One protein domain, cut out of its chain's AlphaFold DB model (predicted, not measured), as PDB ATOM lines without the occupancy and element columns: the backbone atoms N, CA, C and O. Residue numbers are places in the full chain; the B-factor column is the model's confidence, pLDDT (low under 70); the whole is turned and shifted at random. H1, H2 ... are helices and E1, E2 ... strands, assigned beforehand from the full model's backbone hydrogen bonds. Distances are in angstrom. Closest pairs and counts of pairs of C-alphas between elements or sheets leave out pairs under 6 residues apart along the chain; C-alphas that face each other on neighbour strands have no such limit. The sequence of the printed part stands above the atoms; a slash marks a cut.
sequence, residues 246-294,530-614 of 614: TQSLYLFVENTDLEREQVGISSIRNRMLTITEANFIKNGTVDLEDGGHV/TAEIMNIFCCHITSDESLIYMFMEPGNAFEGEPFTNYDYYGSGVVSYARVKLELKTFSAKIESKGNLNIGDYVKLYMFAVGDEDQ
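This is residues 246 to 294 and 530 to 614 of the 614 residues of the protein "uncharacterized protein LOC107463902" of Arachis duranensis (UniProt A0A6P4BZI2). What is the main picture? Two strongly twisted sheets form a sandwich, partly face to face, their strands nearly aligned; E3 runs on into E4 from one sheet to the other. The short helix H1 packs on the larger sheet, over E8, and residues 259 to 264 of the E1 to E2 hairpin stick out at one end. What is it made of? The 134 printed residues hold nine named strands and one helix, in the order E1 E2 H1 E3 E4 E5 E6 E7 E8 E9, mostly strand; one sheet is E3 E8 E7 E6 E5, mixed, the other E4 E2 E1 E9, antiparallel. The whole is compact, with a radius of gyration of the C-alphas of 16.4 A, and flat, spanning 58 by 41 by 21 A.

Where is the larger sheet? E5 is residues 533 to 542, 24.9 A long; E6 545 to 552, 22.4 A; E7 573 to 582, 29.1 A; E8 587 to 597, 29.7 A; and E3 285 to 287, 6.8 A. Where are the others? E1 is residues 248 to 256, 25.2 A, from C-alpha 248 at (201.270, 143.772, 232.258); E2 is 268 to 275, 21.5 A; E4 289 to 294, 13.5 A; and E9 601 to 609, 22.6 A, ending at C-alpha 609 at (206.145, 145.648, 230.906). H1 is residues 277 to 281, 6.9 A.

How is the larger sheet paired? E5 E6 E7 E8 form a meander, each strand the antiparallel neighbour of the one before, with N 537 and O 549 at 2.9 A, N 548 and O 579 at 2.8 A, and N 576 and O 594 at 2.9 A. Edge strand E3 is parallel to E8, with N 286 and O 595 at 2.8 A. What is on it? H1 is on this sheet at a height of 7.8 A, with Phe 280 and Ser 592 its closest C-alphas to E8, 6.3 A apart. Of its backbone pairs within range, O i to N i+4 gives 0 of 1, O i to N i+3 1 of 2. How does the other sheet sit? E1 pairs antiparallel with E9, N 252 and O 605 at 2.8 A, and with E2, N 251 and O 273 at 2.8 A; E4 pairs antiparallel with E2, N 291 and O 272 at 2.7 A. The sandwich, two sheets face to face, has their facing parts 9.8 A centre to centre.

How large is it? The C-alphas farthest apart, of Gln 262 and Lys 584, are 57.7 A apart. Where is the cut, and which links are long? Residues 295 to 529 are not printed, and C-alphas 294 and 530 are 33.8 A apart; E1 to E2 and E6 to E7 are long links. Where is confidence low? The mean pLDDT of the printed part is 78.4, and 31 residues are under 70, among them 257 to 267, 562 to 571 and 610 to 614.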
ATOM      1  N   THR A 246     197.788 146.494 226.215       49.19
ATOM      2  CA  THR A 246     197.957 145.232 226.949       49.19
ATOM      3  C   THR A 246     199.231 145.215 227.801       49.19
ATOM      4  O   THR A 246     199.928 144.215 227.880       49.19
ATOM      5  N   GLN A 247     199.553 146.314 228.489       61.44
ATOM      6  CA  GLN A 247     200.627 146.275 229.486       61.44
ATOM      7  C   GLN A 247     200.300 145.316 230.630       61.44
ATOM      8  O   GLN A 247     199.231 145.385 231.239       61.44
ATOM      9  N   SER A 248     201.279 144.489 230.987       73.94
ATOM     10  CA  SER A 248     201.270 143.772 232.258       73.94
ATOM     11  C   SER A 248     202.018 144.602 233.296       73.94
ATOM     12  O   SER A 248     203.198 144.929 233.129       73.94
ATOM     13  N   LEU A 249     201.329 144.961 234.377       87.56
ATOM     14  CA  LEU A 249     201.939 145.617 235.526       87.56
ATOM     15  C   LEU A 249     202.375 144.542 236.523       87.56
ATOM     16  O   LEU A 249     201.583 143.690 236.924       87.56
ATOM     17  N   TYR A 250     203.632 144.594 236.941       89.94
ATOM     18  CA  TYR A 250     204.193 143.675 237.923       89.94
ATOM     19  C   TYR A 250     204.573 144.418 239.192       89.94
ATOM     20  O   TYR A 250     205.036 145.558 239.164       89.94
ATOM     21  N   LEU A 251     204.396 143.745 240.319       91.75
ATOM     22  CA  LEU A 251     204.660 144.291 241.633       91.75
ATOM     23  C   LEU A 251     205.532 143.309 242.408       91.75
ATOM     24  O   LEU A 251     205.086 142.238 242.813       91.75
ATOM     25  N   PHE A 252     206.790 143.679 242.597       92.31
ATOM     26  CA  PHE A 252     207.712 142.933 243.434       92.31
ATOM     27  C   PHE A 252     207.620 143.453 244.870       92.31
ATOM     28  O   PHE A 252     207.875 144.632 245.126       92.31
ATOM     29  N   VAL A 253     207.245 142.578 245.801       90.38
ATOM     30  CA  VAL A 253     207.001 142.926 247.205       90.38
ATOM     31  C   VAL A 253     207.830 142.044 248.141       90.38
ATOM     32  O   VAL A 253     207.921 140.827 247.960       90.38
ATOM     33  N   GLU A 254     208.439 142.675 249.147       88.06
ATOM     34  CA  GLU A 254     209.091 142.000 250.273       88.06
ATOM     35  C   GLU A 254     208.135 141.986 251.465       88.06
ATOM     36  O   GLU A 254     208.048 142.962 252.220       88.06
ATOM     37  N   ASN A 255     207.395 140.888 251.620       86.50
ATOM     38  CA  ASN A 255     206.466 140.708 252.728       86.50
ATOM     39  C   ASN A 255     207.183 140.254 253.998       86.50
ATOM     40  O   ASN A 255     208.174 139.523 253.936       86.50
ATOM     41  N   THR A 256     206.641 140.643 255.149       77.88
ATOM     42  CA  THR A 256     207.116 140.184 256.460       77.88
ATOM     43  C   THR A 256     206.067 139.372 257.184       77.88
ATOM     44  O   THR A 256     204.946 139.840 257.370       77.88
ATOM     45  N   ASP A 257     206.474 138.215 257.697       65.44
ATOM     46  CA  ASP A 257     205.660 137.432 258.620       65.44
ATOM     47  C   ASP A 257     205.824 138.022 260.034       65.44
ATOM     48  O   ASP A 257     206.672 137.596 260.820       65.44
ATOM     49  N   LEU A 258     205.096 139.095 260.350       55.44
ATOM     50  CA  LEU A 258     205.123 139.684 261.692       55.44
ATOM     51  C   LEU A 258     204.181 138.912 262.628       55.44
ATOM     52  O   LEU A 258     203.014 139.271 262.773       55.44
ATOM     53  N   GLU A 259     204.696 137.919 263.356       49.47
ATOM     54  CA  GLU A 259     204.160 137.661 264.697       49.47
ATOM     55  C   GLU A 259     204.700 138.774 265.608       49.47
ATOM     56  O   GLU A 259     205.901 138.881 265.844       49.47
ATOM     57  N   ARG A 260     203.818 139.681 266.052       46.41
ATOM     58  CA  ARG A 260     204.128 140.941 266.768       46.41
ATOM     59  C   ARG A 260     204.846 140.790 268.123       46.41
ATOM     60  O   ARG A 260     204.960 141.772 268.856       46.41
ATOM     61  N   GLU A 261     205.361 139.618 268.472       38.69
ATOM     62  CA  GLU A 261     206.013 139.371 269.753       38.69
ATOM     63  C   GLU A 261     207.489 138.972 269.578       38.69
ATOM     64  O   GLU A 261     207.823 137.883 269.136       38.69
ATOM     65  N   GLN A 262     208.362 139.884 270.022       37.41
ATOM     66  CA  GLN A 262     209.758 139.667 270.435       37.41
ATOM     67  C   GLN A 262     210.824 139.435 269.347       37.41
ATOM     68  O   GLN A 262     210.971 138.358 268.789       37.41
ATOM     69  N   VAL A 263     211.668 140.467 269.176       43.28
ATOM     70  CA  VAL A 263     213.122 140.441 268.883       43.28
ATOM     71  C   VAL A 263     213.628 139.133 268.251       43.28
ATOM     72  O   VAL A 263     214.397 138.377 268.840       43.28
ATOM     73  N   GLY A 264     213.200 138.881 267.022       46.97
ATOM     74  CA  GLY A 264     213.552 137.704 266.246       46.97
ATOM     75  C   GLY A 264     213.464 138.052 264.772       46.97
ATOM     76  O   GLY A 264     212.674 138.901 264.375       46.97
ATOM     77  N   ILE A 265     214.354 137.472 263.977       50.81
ATOM     78  CA  ILE A 265     214.462 137.689 262.534       50.81
ATOM     79  C   ILE A 265     213.092 137.415 261.904       50.81
ATOM     80  O   ILE A 265     212.684 136.258 261.860       50.81
ATOM     81  N   SER A 266     212.387 138.453 261.443       56.75
ATOM     82  CA  SER A 266     211.196 138.258 260.621       56.75
ATOM     83  C   SER A 266     211.622 137.532 259.349       56.75
ATOM     84  O   SER A 266     212.569 137.954 258.677       56.75
ATOM     85  N   SER A 267     210.975 136.407 259.043       68.94
ATOM     86  CA  SER A 267     211.123 135.793 257.730       68.94
ATOM     87  C   SER A 267     210.581 136.765 256.692       68.94
ATOM     88  O   SER A 267     209.510 137.355 256.860       68.94
ATOM     89  N   ILE A 268     211.368 136.973 255.640       77.62
ATOM     90  CA  ILE A 268     210.974 137.797 254.505       77.62
ATOM     91  C   ILE A 268     210.599 136.876 253.372       77.62
ATOM     92  O   ILE A 268     211.349 135.965 253.007       77.62
ATOM     93  N   ARG A 269     209.424 137.135 252.812       83.56
ATOM     94  CA  ARG A 269     208.923 136.427 251.649       83.56
ATOM     95  C   ARG A 269     208.890 137.378 250.465       83.56
ATOM     96  O   ARG A 269     208.141 138.349 250.448       83.56
ATOM     97  N   ASN A 270     209.671 137.037 249.451       87.06
ATOM     98  CA  ASN A 270     209.681 137.731 248.174       87.06
ATOM     99  C   ASN A 270     208.534 137.208 247.308       87.06
ATOM    100  O   ASN A 270     208.433 135.998 247.081       87.06
ATOM    101  N   ARG A 271     207.677 138.100 246.810       88.69
ATOM    102  CA  ARG A 271     206.587 137.748 245.889       88.69
ATOM    103  C   ARG A 271     206.625 138.643 244.665       88.69
ATOM    104  O   ARG A 271     206.901 139.836 244.762       88.69
ATOM    105  N   MET A 272     206.337 138.043 243.519       91.81
ATOM    106  CA  MET A 272     205.975 138.773 242.316       91.81
ATOM    107  C   MET A 272     204.460 138.710 242.204       91.81
ATOM    108  O   MET A 272     203.919 137.611 242.173       91.81
ATOM    109  N   LEU A 273     203.782 139.850 242.166       91.94
ATOM    110  CA  LEU A 273     202.338 139.942 241.964       91.94
ATOM    111  C   LEU A 273     202.063 140.526 240.584       91.94
ATOM    112  O   LEU A 273     202.776 141.426 240.137       91.94
ATOM    113  N   THR A 274     201.023 140.029 239.924       89.75
ATOM    114  CA  THR A 274     200.593 140.545 238.621       89.75
ATOM    115  C   THR A 274     199.348 141.403 238.804       89.75
ATOM    116  O   THR A 274     198.383 140.990 239.449       89.75
ATOM    117  N   ILE A 275     199.360 142.598 238.221       88.50
ATOM    118  CA  ILE A 275     198.215 143.499 238.153       88.50
ATOM    119  C   ILE A 275     197.720 143.496 236.705       88.50
ATOM    120  O   ILE A 275     198.420 143.910 235.783       88.50
ATOM    121  N   THR A 276     196.501 143.007 236.519       86.06
ATOM    122  CA  THR A 276     195.820 142.909 235.224       86.06
ATOM    123  C   THR A 276     194.725 143.964 235.109       86.06
ATOM    124  O   THR A 276     194.225 144.474 236.114       86.06
ATOM    125  N   GLU A 277     194.256 144.228 233.888       83.12
ATOM    126  CA  GLU A 277     193.102 145.109 233.656       83.12
ATOM    127  C   GLU A 277     191.852 144.691 234.449       83.12
ATOM    128  O   GLU A 277     191.112 145.534 234.955       83.12
ATOM    129  N   ALA A 278     191.647 143.386 234.659       84.88
ATOM    130  CA  ALA A 278     190.531 142.883 235.455       84.88
ATOM    131  C   ALA A 278     190.611 143.300 236.935       84.88
ATOM    132  O   ALA A 278     189.575 143.395 237.599       84.88
ATOM    133  N   ASN A 279     191.809 143.572 237.465       87.44
ATOM    134  CA  ASN A 279     191.971 144.070 238.831       87.44
ATOM    135  C   ASN A 279     191.455 145.510 238.969       87.44
ATOM    136  O   ASN A 279     190.883 145.839 240.005       87.44
ATOM    137  N   PHE A 280     191.568 146.333 237.923       85.19
ATOM    138  CA  PHE A 280     191.121 147.732 237.934       85.19
ATOM    139  C   PHE A 280     189.611 147.913 237.755       85.19
ATOM    140  O   PHE A 280     189.103 149.010 237.968       85.19
ATOM    141  N   ILE A 281     188.883 146.866 237.363       82.12
ATOM    142  CA  ILE A 281     187.417 146.898 237.210       82.12
ATOM    143  C   ILE A 281     186.714 146.550 238.537       82.12
ATOM    144  O   ILE A 281     185.530 146.837 238.723       82.12
ATOM    145  N   LYS A 282     187.428 145.928 239.482       79.62
ATOM    146  CA  LYS A 282     186.872 145.508 240.771       79.62
ATOM    147  C   LYS A 282     186.797 146.693 241.737       79.62
ATOM    148  O   LYS A 282     187.776 147.402 241.947       79.62
ATOM    149  N   ASN A 283     185.639 146.858 242.373       74.38
ATOM    150  CA  ASN A 283     185.448 147.856 243.423       74.38
ATOM    151  C   ASN A 283     186.030 147.370 244.758       74.38
ATOM    152  O   ASN A 283     185.846 146.211 245.130       74.38
ATOM    153  N   GLY A 284     186.636 148.285 245.517       82.00
ATOM    154  CA  GLY A 284     187.145 148.020 246.864       82.00
ATOM    155  C   GLY A 284     188.587 147.512 246.882       82.00
ATOM    156  O   GLY A 284     189.420 147.960 246.091       82.00
ATOM    157  N   THR A 285     188.883 146.620 247.828       86.12
ATOM    158  CA  THR A 285     190.208 146.012 247.991       86.12
ATOM    159  C   THR A 285     190.307 144.730 247.169       86.12
ATOM    160  O   THR A 285     189.446 143.857 247.272       86.12
ATOM    161  N   VAL A 286     191.351 144.622 246.352       89.31
ATOM    162  CA  VAL A 286     191.546 143.550 245.375       89.31
ATOM    163  C   VAL A 286     192.759 142.715 245.749       89.31
ATOM    164  O   VAL A 286     193.869 143.238 245.811       89.31
ATOM    165  N   ASP A 287     192.558 141.413 245.930       90.12
ATOM    166  CA  ASP A 287     193.656 140.454 246.043       90.12
ATOM    167  C   ASP A 287     194.325 140.245 244.681       90.12
ATOM    168  O   ASP A 287     193.653 140.099 243.651       90.12
ATOM    169  N   LEU A 288     195.658 140.246 244.683       90.44
ATOM    170  CA  LEU A 288     196.472 140.019 243.493       90.44
ATOM    171  C   LEU A 288     196.915 138.560 243.386       90.44
ATOM    172  O   LEU A 288     197.172 137.890 244.388       90.44
ATOM    173  N   GLU A 289     197.035 138.090 242.148       86.75
ATOM    174  CA  GLU A 289     197.559 136.762 241.846       86.75
ATOM    175  C   GLU A 289     199.089 136.750 241.963       86.75
ATOM    176  O   GLU A 289     199.766 137.711 241.585       86.75
ATOM    177  N   ASP A 290     199.640 135.644 242.474       84.75
ATOM    178  CA  ASP A 290     201.086 135.420 242.486       84.75
ATOM    179  C   ASP A 290     201.578 135.171 241.048       84.75
ATOM    180  O   ASP A 290     201.272 134.154 240.429       84.75
ATOM    181  N   GLY A 291     202.411 136.074 240.535       77.56
ATOM    182  CA  GLY A 291     203.080 136.009 239.233       77.56
ATOM    183  C   GLY A 291     204.279 135.054 239.187       77.56
ATOM    184  O   GLY A 291     205.188 135.240 238.380       77.56
ATOM    185  N   GLY A 292     204.317 134.051 240.067       77.94
ATOM    186  CA  GLY A 292     205.383 133.053 240.167       77.94
ATOM    187  C   GLY A 292     206.262 133.189 241.412       77.94
ATOM    188  O   GLY A 292     206.318 134.224 242.078       77.94
ATOM    189  N   HIS A 293     206.971 132.108 241.737       82.06
ATOM    190  CA  HIS A 293     207.823 132.052 242.921       82.06
ATOM    191  C   HIS A 293     209.123 132.833 242.696       82.06
ATOM    192  O   HIS A 293     209.846 132.595 241.725       82.06
ATOM    193  N   VAL A 294     209.442 133.750 243.612       84.19
ATOM    194  CA  VAL A 294     210.711 134.482 243.614       84.19
ATOM    195  C   VAL A 294     211.680 133.811 244.569       84.19
ATOM    196  O   VAL A 294     211.333 133.474 245.699       84.19
ATOM    197  N   THR A 530     196.381 165.330 250.302       78.00
ATOM    198  CA  THR A 530     197.537 164.773 251.007       78.00
ATOM    199  C   THR A 530     198.020 163.456 250.429       78.00
ATOM    200  O   THR A 530     199.049 162.983 250.889       78.00
ATOM    201  N   ALA A 531     197.335 162.896 249.430       82.62
ATOM    202  CA  ALA A 531     197.727 161.642 248.807       82.62
ATOM    203  C   ALA A 531     199.131 161.740 248.181       82.62
ATOM    204  O   ALA A 531     199.365 162.514 247.242       82.62
ATOM    205  N   GLU A 532     200.058 160.946 248.717       81.06
ATOM    206  CA  GLU A 532     201.437 160.856 248.245       81.06
ATOM    207  C   GLU A 532     201.551 159.806 247.142       81.06
ATOM    208  O   GLU A 532     201.051 158.688 247.264       81.06
ATOM    209  N   ILE A 533     202.198 160.176 246.037       85.88
ATOM    210  CA  ILE A 533     202.339 159.306 244.869       85.88
ATOM    211  C   ILE A 533     203.615 158.488 245.006       85.88
ATOM    212  O   ILE A 533     204.722 159.030 244.973       85.88
ATOM    213  N   MET A 534     203.457 157.170 245.054       84.12
ATOM    214  CA  MET A 534     204.570 156.228 245.009       84.12
ATOM    215  C   MET A 534     205.075 156.068 243.572       84.12
ATOM    216  O   MET A 534     206.264 156.245 243.294       84.12
ATOM    217  N   ASN A 535     204.160 155.760 242.647       87.44
ATOM    218  CA  ASN A 535     204.488 155.495 241.250       87.44
ATOM    219  C   ASN A 535     203.370 155.936 240.297       87.44
ATOM    220  O   ASN A 535     202.204 156.032 240.684       87.44
ATOM    221  N   ILE A 536     203.742 156.207 239.050       88.81
ATOM    222  CA  ILE A 536     202.832 156.628 237.990       88.81
ATOM    223  C   ILE A 536     203.257 155.984 236.673       88.81
ATOM    224  O   ILE A 536     204.430 156.018 236.310       88.81
ATOM    225  N   PHE A 537     202.291 155.426 235.954       87.88
ATOM    226  CA  PHE A 537     202.482 154.907 234.606       87.88
ATOM    227  C   PHE A 537     201.468 155.567 233.683       87.88
ATOM    228  O   PHE A 537     200.317 155.777 234.068       87.88
ATOM    229  N   CYS A 538     201.887 155.906 232.473       86.38
ATOM    230  CA  CYS A 538     200.983 156.354 231.425       86.38
ATOM    231  C   CYS A 538     200.858 155.237 230.397       86.38
ATOM    232  O   CYS A 538     201.839 154.565 230.135       86.38
ATOM    233  N   CYS A 539     199.670 155.045 229.833       80.44
ATOM    234  CA  CYS A 539     199.400 154.203 228.676       80.44
ATOM    235  C   CYS A 539     198.681 155.055 227.628       80.44
ATOM    236  O   CYS A 539     197.724 155.767 227.939       80.44
ATOM    237  N   HIS A 540     199.161 155.030 226.388       73.12
ATOM    238  CA  HIS A 540     198.628 155.877 225.322       73.12
ATOM    239  C   HIS A 540     197.519 155.124 224.593       73.12
ATOM    240  O   HIS A 540     197.797 154.151 223.904       73.12
ATOM    241  N   ILE A 541     196.263 155.563 224.735       67.62
ATOM    242  CA  ILE A 541     195.139 154.930 224.022       67.62
ATOM    243  C   ILE A 541     195.082 155.465 222.588       67.62
ATOM    244  O   ILE A 541     194.977 154.708 221.626       67.62
ATOM    245  N   THR A 542     195.114 156.791 222.440       70.12
ATOM    246  CA  THR A 542     195.035 157.481 221.145       70.12
ATOM    247  C   THR A 542     195.942 158.710 221.145       70.12
ATOM    248  O   THR A 542     196.525 159.062 222.168       70.12
ATOM    249  N   SER A 543     196.039 159.417 220.015       72.44
ATOM    250  CA  SER A 543     196.751 160.703 219.956       72.44
ATOM    251  C   SER A 543     196.152 161.782 220.866       72.44
ATOM    252  O   SER A 543     196.828 162.761 221.159       72.44
ATOM    253  N   ASP A 544     194.891 161.620 221.282       81.25
ATOM    254  CA  ASP A 544     194.136 162.605 222.057       81.25
ATOM    255  C   ASP A 544     193.810 162.127 223.479       81.25
ATOM    256  O   ASP A 544     193.247 162.896 224.259       81.25
ATOM    257  N   GLU A 545     194.121 160.875 223.826       85.19
ATOM    258  CA  GLU A 545     193.723 160.264 225.095       85.19
ATOM    259  C   GLU A 545     194.824 159.379 225.687       85.19
ATOM    260  O   GLU A 545     195.344 158.474 225.027       85.19
ATOM    261  N   SER A 546     195.096 159.591 226.976       87.62
ATOM    262  CA  SER A 546     196.041 158.805 227.773       87.62
ATOM    263  C   SER A 546     195.361 158.244 229.027       87.62
ATOM    264  O   SER A 546     194.545 158.922 229.653       87.62
ATOM    265  N   LEU A 547     195.718 157.023 229.423       88.94
ATOM    266  CA  LEU A 547     195.382 156.446 230.727       88.94
ATOM    267  C   LEU A 547     196.556 156.598 231.672       88.94
ATOM    268  O   LEU A 547     197.662 156.157 231.382       88.94
ATOM    269  N   ILE A 548     196.296 157.192 232.824       90.81
ATOM    270  CA  ILE A 548     197.272 157.401 233.880       90.81
ATOM    271  C   ILE A 548     196.935 156.456 235.030       90.81
ATOM    272  O   ILE A 548     195.874 156.570 235.644       90.81
ATOM    273  N   TYR A 549     197.836 155.528 235.329       91.19
ATOM    274  CA  TYR A 549     197.763 154.641 236.482       91.19
ATOM    275  C   TYR A 549     198.599 155.246 237.598       91.19
ATOM    276  O   TYR A 549     199.818 155.360 237.480       91.19
ATOM    277  N   MET A 550     197.947 155.643 238.681       91.50
ATOM    278  CA  MET A 550     198.601 156.205 239.853       91.50
ATOM    279  C   MET A 550     198.535 155.227 241.005       91.50
ATOM    280  O   MET A 550     197.467 154.696 241.301       91.50
ATOM    281  N   PHE A 551     199.658 155.076 241.693       90.75
ATOM    282  CA  PHE A 551     199.784 154.284 242.904       90.75
ATOM    283  C   PHE A 551     200.231 155.191 244.037       90.75
ATOM    284  O   PHE A 551     201.187 155.959 243.892       90.75
ATOM    285  N   MET A 552     199.502 155.137 245.142       89.44
ATOM    286  CA  MET A 552     199.609 156.073 246.252       89.44
ATOM    287  C   MET A 552     199.815 155.326 247.558       89.44
ATOM    288  O   MET A 552     199.378 154.177 247.706       89.44
ATOM    289  N   GLU A 553     200.462 156.000 248.505       79.69
ATOM    290  CA  GLU A 553     200.551 155.478 249.859       79.69
ATOM    291  C   GLU A 553     199.144 155.300 250.460       79.69
ATOM    292  O   GLU A 553     198.236 156.096 250.193       79.69
ATOM    293  N   PRO A 554     198.937 154.228 251.236       71.19
ATOM    294  CA  PRO A 554     197.657 153.943 251.865       71.19
ATOM    295  C   PRO A 554     197.343 154.957 252.974       71.19
ATOM    296  O   PRO A 554     198.198 155.293 253.790       71.19
ATOM    297  N   GLY A 555     196.077 155.371 253.061       66.25
ATOM    298  CA  GLY A 555     195.584 156.294 254.087       66.25
ATOM    299  C   GLY A 555     195.502 157.736 253.587       66.25
ATOM    300  O   GLY A 555     196.508 158.424 253.440       66.25
ATOM    301  N   ASN A 556     194.272 158.219 253.391       69.94
ATOM    302  CA  ASN A 556     193.962 159.515 252.771       69.94
ATOM    303  C   ASN A 556     194.352 159.580 251.287       69.94
ATOM    304  O   ASN A 556     194.853 160.598 250.819       69.94
ATOM    305  N   ALA A 557     194.137 158.503 250.529       79.88
ATOM    306  CA  ALA A 557     194.276 158.559 249.075       79.88
ATOM    307  C   ALA A 557     193.041 159.214 248.432       79.88
ATOM    308  O   ALA A 557     193.142 159.910 247.417       79.88
ATOM    309  N   PHE A 558     191.861 159.015 249.032       84.44
ATOM    310  CA  PHE A 558     190.581 159.439 248.474       84.44
ATOM    311  C   PHE A 558     189.830 160.404 249.397       84.44
ATOM    312  O   PHE A 558     189.842 160.270 250.618       84.44
ATOM    313  N   GLU A 559     189.131 161.370 248.794       80.50
ATOM    314  CA  GLU A 559     188.346 162.363 249.536       80.50
ATOM    315  C   GLU A 559     187.299 161.690 250.440       80.50
ATOM    316  O   GLU A 559     186.503 160.865 249.985       80.50
ATOM    317  N   GLY A 560     187.267 162.095 251.711       74.12
ATOM    318  CA  GLY A 560     186.284 161.619 252.689       74.12
ATOM    319  C   GLY A 560     186.646 160.307 253.388       74.12
ATOM    320  O   GLY A 560     185.861 159.848 254.220       74.12
ATOM    321  N   GLU A 561     187.809 159.714 253.104       73.62
ATOM    322  CA  GLU A 561     188.317 158.594 253.896       73.62
ATOM    323  C   GLU A 561     188.765 159.055 255.294       73.62
ATOM    324  O   GLU A 561     189.333 160.141 255.443       73.62
ATOM    325  N   PRO A 562     188.500 158.264 256.350       62.81
ATOM    326  CA  PRO A 562     188.983 158.577 257.686       62.81
ATOM    327  C   PRO A 562     190.509 158.472 257.741       62.81
ATOM    328  O   PRO A 562     191.097 157.536 257.202       62.81
ATOM    329  N   PHE A 563     191.139 159.403 258.456       61.50
ATOM    330  CA  PHE A 563     192.583 159.395 258.658       61.50
ATOM    331  C   PHE A 563     193.021 158.127 259.397       61.50
ATOM    332  O   PHE A 563     192.688 157.927 260.568       61.50
ATOM    333  N   THR A 564     193.797 157.284 258.723       58.56
ATOM    334  CA  THR A 564     194.424 156.097 259.306       58.56
ATOM    335  C   THR A 564     195.922 156.338 259.416       58.56
ATOM    336  O   THR A 564     196.615 156.417 258.404       58.56
ATOM    337  N   ASN A 565     196.425 156.461 260.645       54.09
ATOM    338  CA  ASN A 565     197.861 156.513 260.901       54.09
ATOM    339  C   ASN A 565     198.426 155.098 260.725       54.09
ATOM    340  O   ASN A 565     198.332 154.282 261.643       54.09
ATOM    341  N   TYR A 566     198.939 154.780 259.540       55.69
ATOM    342  CA  TYR A 566     199.754 153.584 259.368       55.69
ATOM    343  C   TYR A 566     201.151 153.905 259.909       55.69
ATOM    344  O   TYR A 566     201.780 154.873 259.486       55.69
ATOM    345  N   ASP A 567     201.596 153.146 260.914       49.56
ATOM    346  CA  ASP A 567     202.965 153.230 261.432       49.56
ATOM    347  C   ASP A 567     203.983 152.993 260.298       49.56
ATOM    348  O   ASP A 567     203.631 152.514 259.229       49.56
ATOM    349  N   TYR A 568     205.261 153.289 260.553       46.62
ATOM    350  CA  TYR A 568     206.424 153.263 259.636       46.62
ATOM    351  C   TYR A 568     206.624 152.001 258.744       46.62
ATOM    352  O   TYR A 568     207.579 151.954 257.969       46.62
ATOM    353  N   TYR A 569     205.780 150.974 258.866       51.75
ATOM    354  CA  TYR A 569     205.735 149.772 258.034       51.75
ATOM    355  C   TYR A 569     204.527 149.845 257.092       51.75
ATOM    356  O   TYR A 569     203.415 150.124 257.538       51.75
ATOM    357  N   GLY A 570     204.746 149.593 255.797       57.97
ATOM    358  CA  GLY A 570     203.711 149.722 254.773       57.97
ATOM    359  C   GLY A 570     202.460 148.931 255.144       57.97
ATOM    360  O   GLY A 570     202.548 147.744 255.465       57.97
ATOM    361  N   SER A 571     201.295 149.592 255.119       65.56
ATOM    362  CA  SER A 571     200.013 148.899 255.282       65.56
ATOM    363  C   SER A 571     199.940 147.743 254.286       65.56
ATOM    364  O   SER A 571     200.465 147.887 253.187       65.56
ATOM    365  N   GLY A 572     199.239 146.648 254.585       78.50
ATOM    366  CA  GLY A 572     199.067 145.545 253.630       78.50
ATOM    367  C   GLY A 572     198.345 145.884 252.313       78.50
ATOM    368  O   GLY A 572     197.919 144.982 251.594       78.50
ATOM    369  N   VAL A 573     198.173 147.169 251.997       86.62
ATOM    370  CA  VAL A 573     197.426 147.713 250.875       86.62
ATOM    371  C   VAL A 573     198.194 148.853 250.189       86.62
ATOM    372  O   VAL A 573     198.871 149.645 250.845       86.62
ATOM    373  N   VAL A 574     198.024 148.970 248.869       89.56
ATOM    374  CA  VAL A 574     198.418 150.136 248.055       89.56
ATOM    375  C   VAL A 574     197.180 150.720 247.387       89.56
ATOM    376  O   VAL A 574     196.435 149.993 246.725       89.56
ATOM    377  N   SER A 575     196.950 152.023 247.534       91.31
ATOM    378  CA  SER A 575     195.824 152.692 246.879       91.31
ATOM    379  C   SER A 575     196.156 153.002 245.423       91.31
ATOM    380  O   SER A 575     197.286 153.365 245.098       91.31
ATOM    381  N   TYR A 576     195.175 152.877 244.530       92.12
ATOM    382  CA  TYR A 576     195.354 153.168 243.110       92.12
ATOM    383  C   TYR A 576     194.228 154.028 242.536       92.12
ATOM    384  O   TYR A 576     193.080 153.965 242.982       92.12
ATOM    385  N   ALA A 577     194.544 154.784 241.487       92.31
ATOM    386  CA  ALA A 577     193.562 155.439 240.630       92.31
ATOM    387  C   ALA A 577     193.954 155.278 239.158       92.31
ATOM    388  O   ALA A 577     195.084 155.581 238.778       92.31
ATOM    389  N   ARG A 578     193.007 154.824 238.330       92.12
ATOM    390  CA  ARG A 578     193.107 154.841 236.870       92.12
ATOM    391  C   ARG A 578     192.363 156.064 236.355       92.12
ATOM    392  O   ARG A 578     191.147 156.182 236.520       92.12
ATOM    393  N   VAL A 579     193.095 156.989 235.754       92.81
ATOM    394  CA  VAL A 579     192.586 158.293 235.340       92.81
ATOM    395  C   VAL A 579     192.717 158.433 233.834       92.81
ATOM    396  O   VAL A 579     193.815 158.378 233.291       92.81
ATOM    397  N   LYS A 580     191.597 158.654 233.156       92.56
ATOM    398  CA  LYS A 580     191.579 159.015 231.744       92.56
ATOM    399  C   LYS A 580     191.854 160.508 231.596       92.56
ATOM    400  O   LYS A 580     191.154 161.314 232.208       92.56
ATOM    401  N   LEU A 581     192.850 160.859 230.791       92.69
ATOM    402  CA  LEU A 581     193.246 162.224 230.457       92.69
ATOM    403  C   LEU A 581     192.941 162.503 228.980       92.69
ATOM    404  O   LEU A 581     193.494 161.850 228.097       92.69
ATOM    405  N   GLU A 582     192.095 163.495 228.714       91.44
ATOM    406  CA  GLU A 582     191.824 164.005 227.367       91.44
ATOM    407  C   GLU A 582     192.756 165.177 227.039       91.44
ATOM    408  O   GLU A 582     192.715 166.218 227.694       91.44
ATOM    409  N   LEU A 583     193.562 165.053 225.986       87.56
ATOM    410  CA  LEU A 583     194.577 166.043 225.606       87.56
ATOM    411  C   LEU A 583     194.004 167.247 224.848       87.56
ATOM    412  O   LEU A 583     194.601 168.317 224.852       87.56
ATOM    413  N   LYS A 584     192.831 167.112 224.217       86.88
ATOM    414  CA  LYS A 584     192.162 168.231 223.523       86.88
ATOM    415  C   LYS A 584     191.553 169.241 224.488       86.88
ATOM    416  O   LYS A 584     191.593 170.443 224.238       86.88
ATOM    417  N   THR A 585     190.948 168.743 225.560       90.50
ATOM    418  CA  THR A 585     190.253 169.552 226.572       90.50
ATOM    419  C   THR A 585     191.102 169.772 227.821       90.50
ATOM    420  O   THR A 585     190.757 170.621 228.641       90.50
ATOM    421  N   PHE A 586     192.203 169.024 227.968       92.12
ATOM    422  CA  PHE A 586     192.998 168.910 229.191       92.12
ATOM    423  C   PHE A 586     192.127 168.617 230.418       92.12
ATOM    424  O   PHE A 586     192.280 169.229 231.475       92.12
ATOM    425  N   SER A 587     191.191 167.681 230.264       93.00
ATOM    426  CA  SER A 587     190.329 167.215 231.348       93.00
ATOM    427  C   SER A 587     190.725 165.810 231.789       93.00
ATOM    428  O   SER A 587     191.157 164.989 230.980       93.00
ATOM    429  N   ALA A 588     190.602 165.543 233.088       94.44
ATOM    430  CA  ALA A 588     190.920 164.251 233.676       94.44
ATOM    431  C   ALA A 588     189.705 163.686 234.414       94.44
ATOM    432  O   ALA A 588     189.001 164.404 235.128       94.44
ATOM    433  N   LYS A 589     189.472 162.383 234.261       94.56
ATOM    434  CA  LYS A 589     188.371 161.667 234.903       94.56
ATOM    435  C   LYS A 589     188.863 160.340 235.463       94.56
ATOM    436  O   LYS A 589     189.440 159.537 234.738       94.56
ATOM    437  N   ILE A 590     188.587 160.089 236.740       93.44
ATOM    438  CA  ILE A 590     188.818 158.774 237.345       93.44
ATOM    439  C   ILE A 590     187.855 157.772 236.700       93.44
ATOM    440  O   ILE A 590     186.636 157.940 236.778       93.44
ATOM    441  N   GLU A 591     188.401 156.742 236.061       91.38
ATOM    442  CA  GLU A 591     187.626 155.613 235.539       91.38
ATOM    443  C   GLU A 591     187.408 154.556 236.612       91.38
ATOM    444  O   GLU A 591     186.305 154.033 236.757       91.38
ATOM    445  N   SER A 592     188.451 154.283 237.392       90.81
ATOM    446  CA  SER A 592     188.381 153.401 238.545       90.81
ATOM    447  C   SER A 592     189.402 153.794 239.602       90.81
ATOM    448  O   SER A 592     190.405 154.456 239.331       90.81
ATOM    449  N   LYS A 593     189.113 153.418 240.843       91.94
ATOM    450  CA  LYS A 593     189.994 153.612 241.988       91.94
ATOM    451  C   LYS A 593     189.694 152.564 243.042       91.94
ATOM    452  O   LYS A 593     188.564 152.082 243.136       91.94
ATOM    453  N   GLY A 594     190.685 152.248 243.855       90.69
ATOM    454  CA  GLY A 594     190.529 151.262 244.906       90.69
ATOM    455  C   GLY A 594     191.851 150.947 245.568       90.69
ATOM    456  O   GLY A 594     192.760 151.772 245.607       90.69
ATOM    457  N   ASN A 595     191.932 149.732 246.085       90.56
ATOM    458  CA  ASN A 595     193.012 149.280 246.939       90.56
ATOM    459  C   ASN A 595     193.517 147.923 246.441       90.56
ATOM    460  O   ASN A 595     192.717 147.044 246.133       90.56
ATOM    461  N   LEU A 596     194.830 147.734 246.353       91.31
ATOM    462  CA  LEU A 596     195.456 146.452 246.033       91.31
ATOM    463  C   LEU A 596     195.962 145.820 247.323       91.31
ATOM    464  O   LEU A 596     196.803 146.416 247.990       91.31
ATOM    465  N   ASN A 597     195.459 144.639 247.676       90.69
ATOM    466  CA  ASN A 597     195.960 143.881 248.815       90.69
ATOM    467  C   ASN A 597     197.265 143.187 248.433       90.69
ATOM    468  O   ASN A 597     197.305 142.357 247.522       90.69
ATOM    469  N   ILE A 598     198.326 143.529 249.153       89.56
ATOM    470  CA  ILE A 598     199.674 143.008 248.932       89.56
ATOM    471  C   ILE A 598     200.256 142.347 250.185       89.56
ATOM    472  O   ILE A 598     201.336 141.763 250.113       89.56
ATOM    473  N   GLY A 599     199.523 142.369 251.306       86.31
ATOM    474  CA  GLY A 599     200.003 141.928 252.614       86.31
ATOM    475  C   GLY A 599     201.056 142.870 253.199       86.31
ATOM    476  O   GLY A 599     201.650 143.675 252.481       86.31
ATOM    477  N   ASP A 600     201.280 142.790 254.511       84.25
ATOM    478  CA  ASP A 600     202.250 143.652 255.197       84.25
ATOM    479  C   ASP A 600     203.632 143.525 254.548       84.25
ATOM    480  O   ASP A 600     204.127 142.415 254.298       84.25
ATOM    481  N   TYR A 601     204.240 144.666 254.234       83.94
ATOM    482  CA  TYR A 601     205.460 144.716 253.440       83.94
ATOM    483  C   TYR A 601     206.479 145.702 253.998       83.94
ATOM    484  O   TYR A 601     206.153 146.697 254.645       83.94
ATOM    485  N   VAL A 602     207.747 145.424 253.703       81.00
ATOM    486  CA  VAL A 602     208.867 146.325 254.005       81.00
ATOM    487  C   VAL A 602     209.319 147.058 252.750       81.00
ATOM    488  O   VAL A 602     209.767 148.200 252.848       81.00
ATOM    489  N   LYS A 603     209.199 146.428 251.572       85.62
ATOM    490  CA  LYS A 603     209.538 147.044 250.282       85.62
ATOM    491  C   LYS A 603     208.586 146.677 249.172       85.62
ATOM    492  O   LYS A 603     208.022 145.585 249.154       85.62
ATOM    493  N   LEU A 604     208.491 147.605 248.229       89.00
ATOM    494  CA  LEU A 604     207.629 147.534 247.071       89.00
ATOM    495  C   LEU A 604     208.340 148.129 245.857       89.00
ATOM    496  O   LEU A 604     208.869 149.238 245.932       89.00
ATOM    497  N   TYR A 605     208.305 147.416 244.737       91.12
ATOM    498  CA  TYR A 605     208.810 147.873 243.449       91.12
ATOM    499  C   TYR A 605     207.774 147.567 242.371       91.12
ATOM    500  O   TYR A 605     207.271 146.447 242.298       91.12
ATOM    501  N   MET A 606     207.440 148.559 241.549       91.19
ATOM    502  CA  MET A 606     206.399 148.435 240.526       91.19
ATOM    503  C   MET A 606     207.010 148.577 239.141       91.19
ATOM    504  O   MET A 606     207.754 149.526 238.896       91.19
ATOM    505  N   PHE A 607     206.670 147.665 238.241       88.81
ATOM    506  CA  PHE A 607     207.223 147.583 236.897       88.81
ATOM    507  C   PHE A 607     206.099 147.599 235.870       88.81
ATOM    508  O   PHE A 607     205.121 146.866 236.011       88.81
ATOM    509  N   ALA A 608     206.274 148.389 234.814       83.94
ATOM    510  CA  ALA A 608     205.469 148.268 233.608       83.94
ATOM    511  C   ALA A 608     206.244 147.465 232.567       83.94
ATOM    512  O   ALA A 608     207.423 147.727 232.320       83.94
ATOM    513  N   VAL A 609     205.588 146.471 231.979       76.94
ATOM    514  CA  VAL A 609     206.145 145.648 230.906       76.94
ATOM    515  C   VAL A 609     205.267 145.825 229.676       76.94
ATOM    516  O   VAL A 609     204.056 145.610 229.746       76.94
ATOM    517  N   GLY A 610     205.872 146.270 228.572       64.31
ATOM    518  CA  GLY A 610     205.229 146.235 227.260       64.31
ATOM    519  C   GLY A 610     205.307 144.825 226.677       64.31
ATOM    520  O   GLY A 610     206.289 144.127 226.929       64.31
ATOM    521  N   ASP A 611     204.294 144.420 225.913       49.22
ATOM    522  CA  ASP A 611     204.333 143.156 225.175       49.22
ATOM    523  C   ASP A 611     205.477 143.199 224.148       49.22
ATOM    524  O   ASP A 611     205.524 144.091 223.302       49.22
ATOM    525  N   GLU A 612     206.403 142.239 224.222       39.19
ATOM    526  CA  GLU A 612     207.488 142.061 223.239       39.19
ATOM    527  C   GLU A 612     207.018 141.303 221.972       39.19
ATOM    528  O   GLU A 612     207.814 141.070 221.067       39.19
ATOM    529  N   ASP A 613     205.727 140.948 221.891       26.48
ATOM    530  CA  ASP A 613     205.121 140.126 220.830       26.48
ATOM    531  C   ASP A 613     204.329 140.943 219.777       26.48
ATOM    532  O   ASP A 613     203.215 140.561 219.403       26.48
ATOM    533  N   GLN A 614     204.879 142.056 219.266       26.84
ATOM    534  CA  GLN A 614     204.393 142.673 218.012       26.84
ATOM    535  C   GLN A 614     205.507 143.136 217.082       26.84
ATOM    536  O   GLN A 614     206.324 143.982 217.511       26.84
TER     537      GLN A 614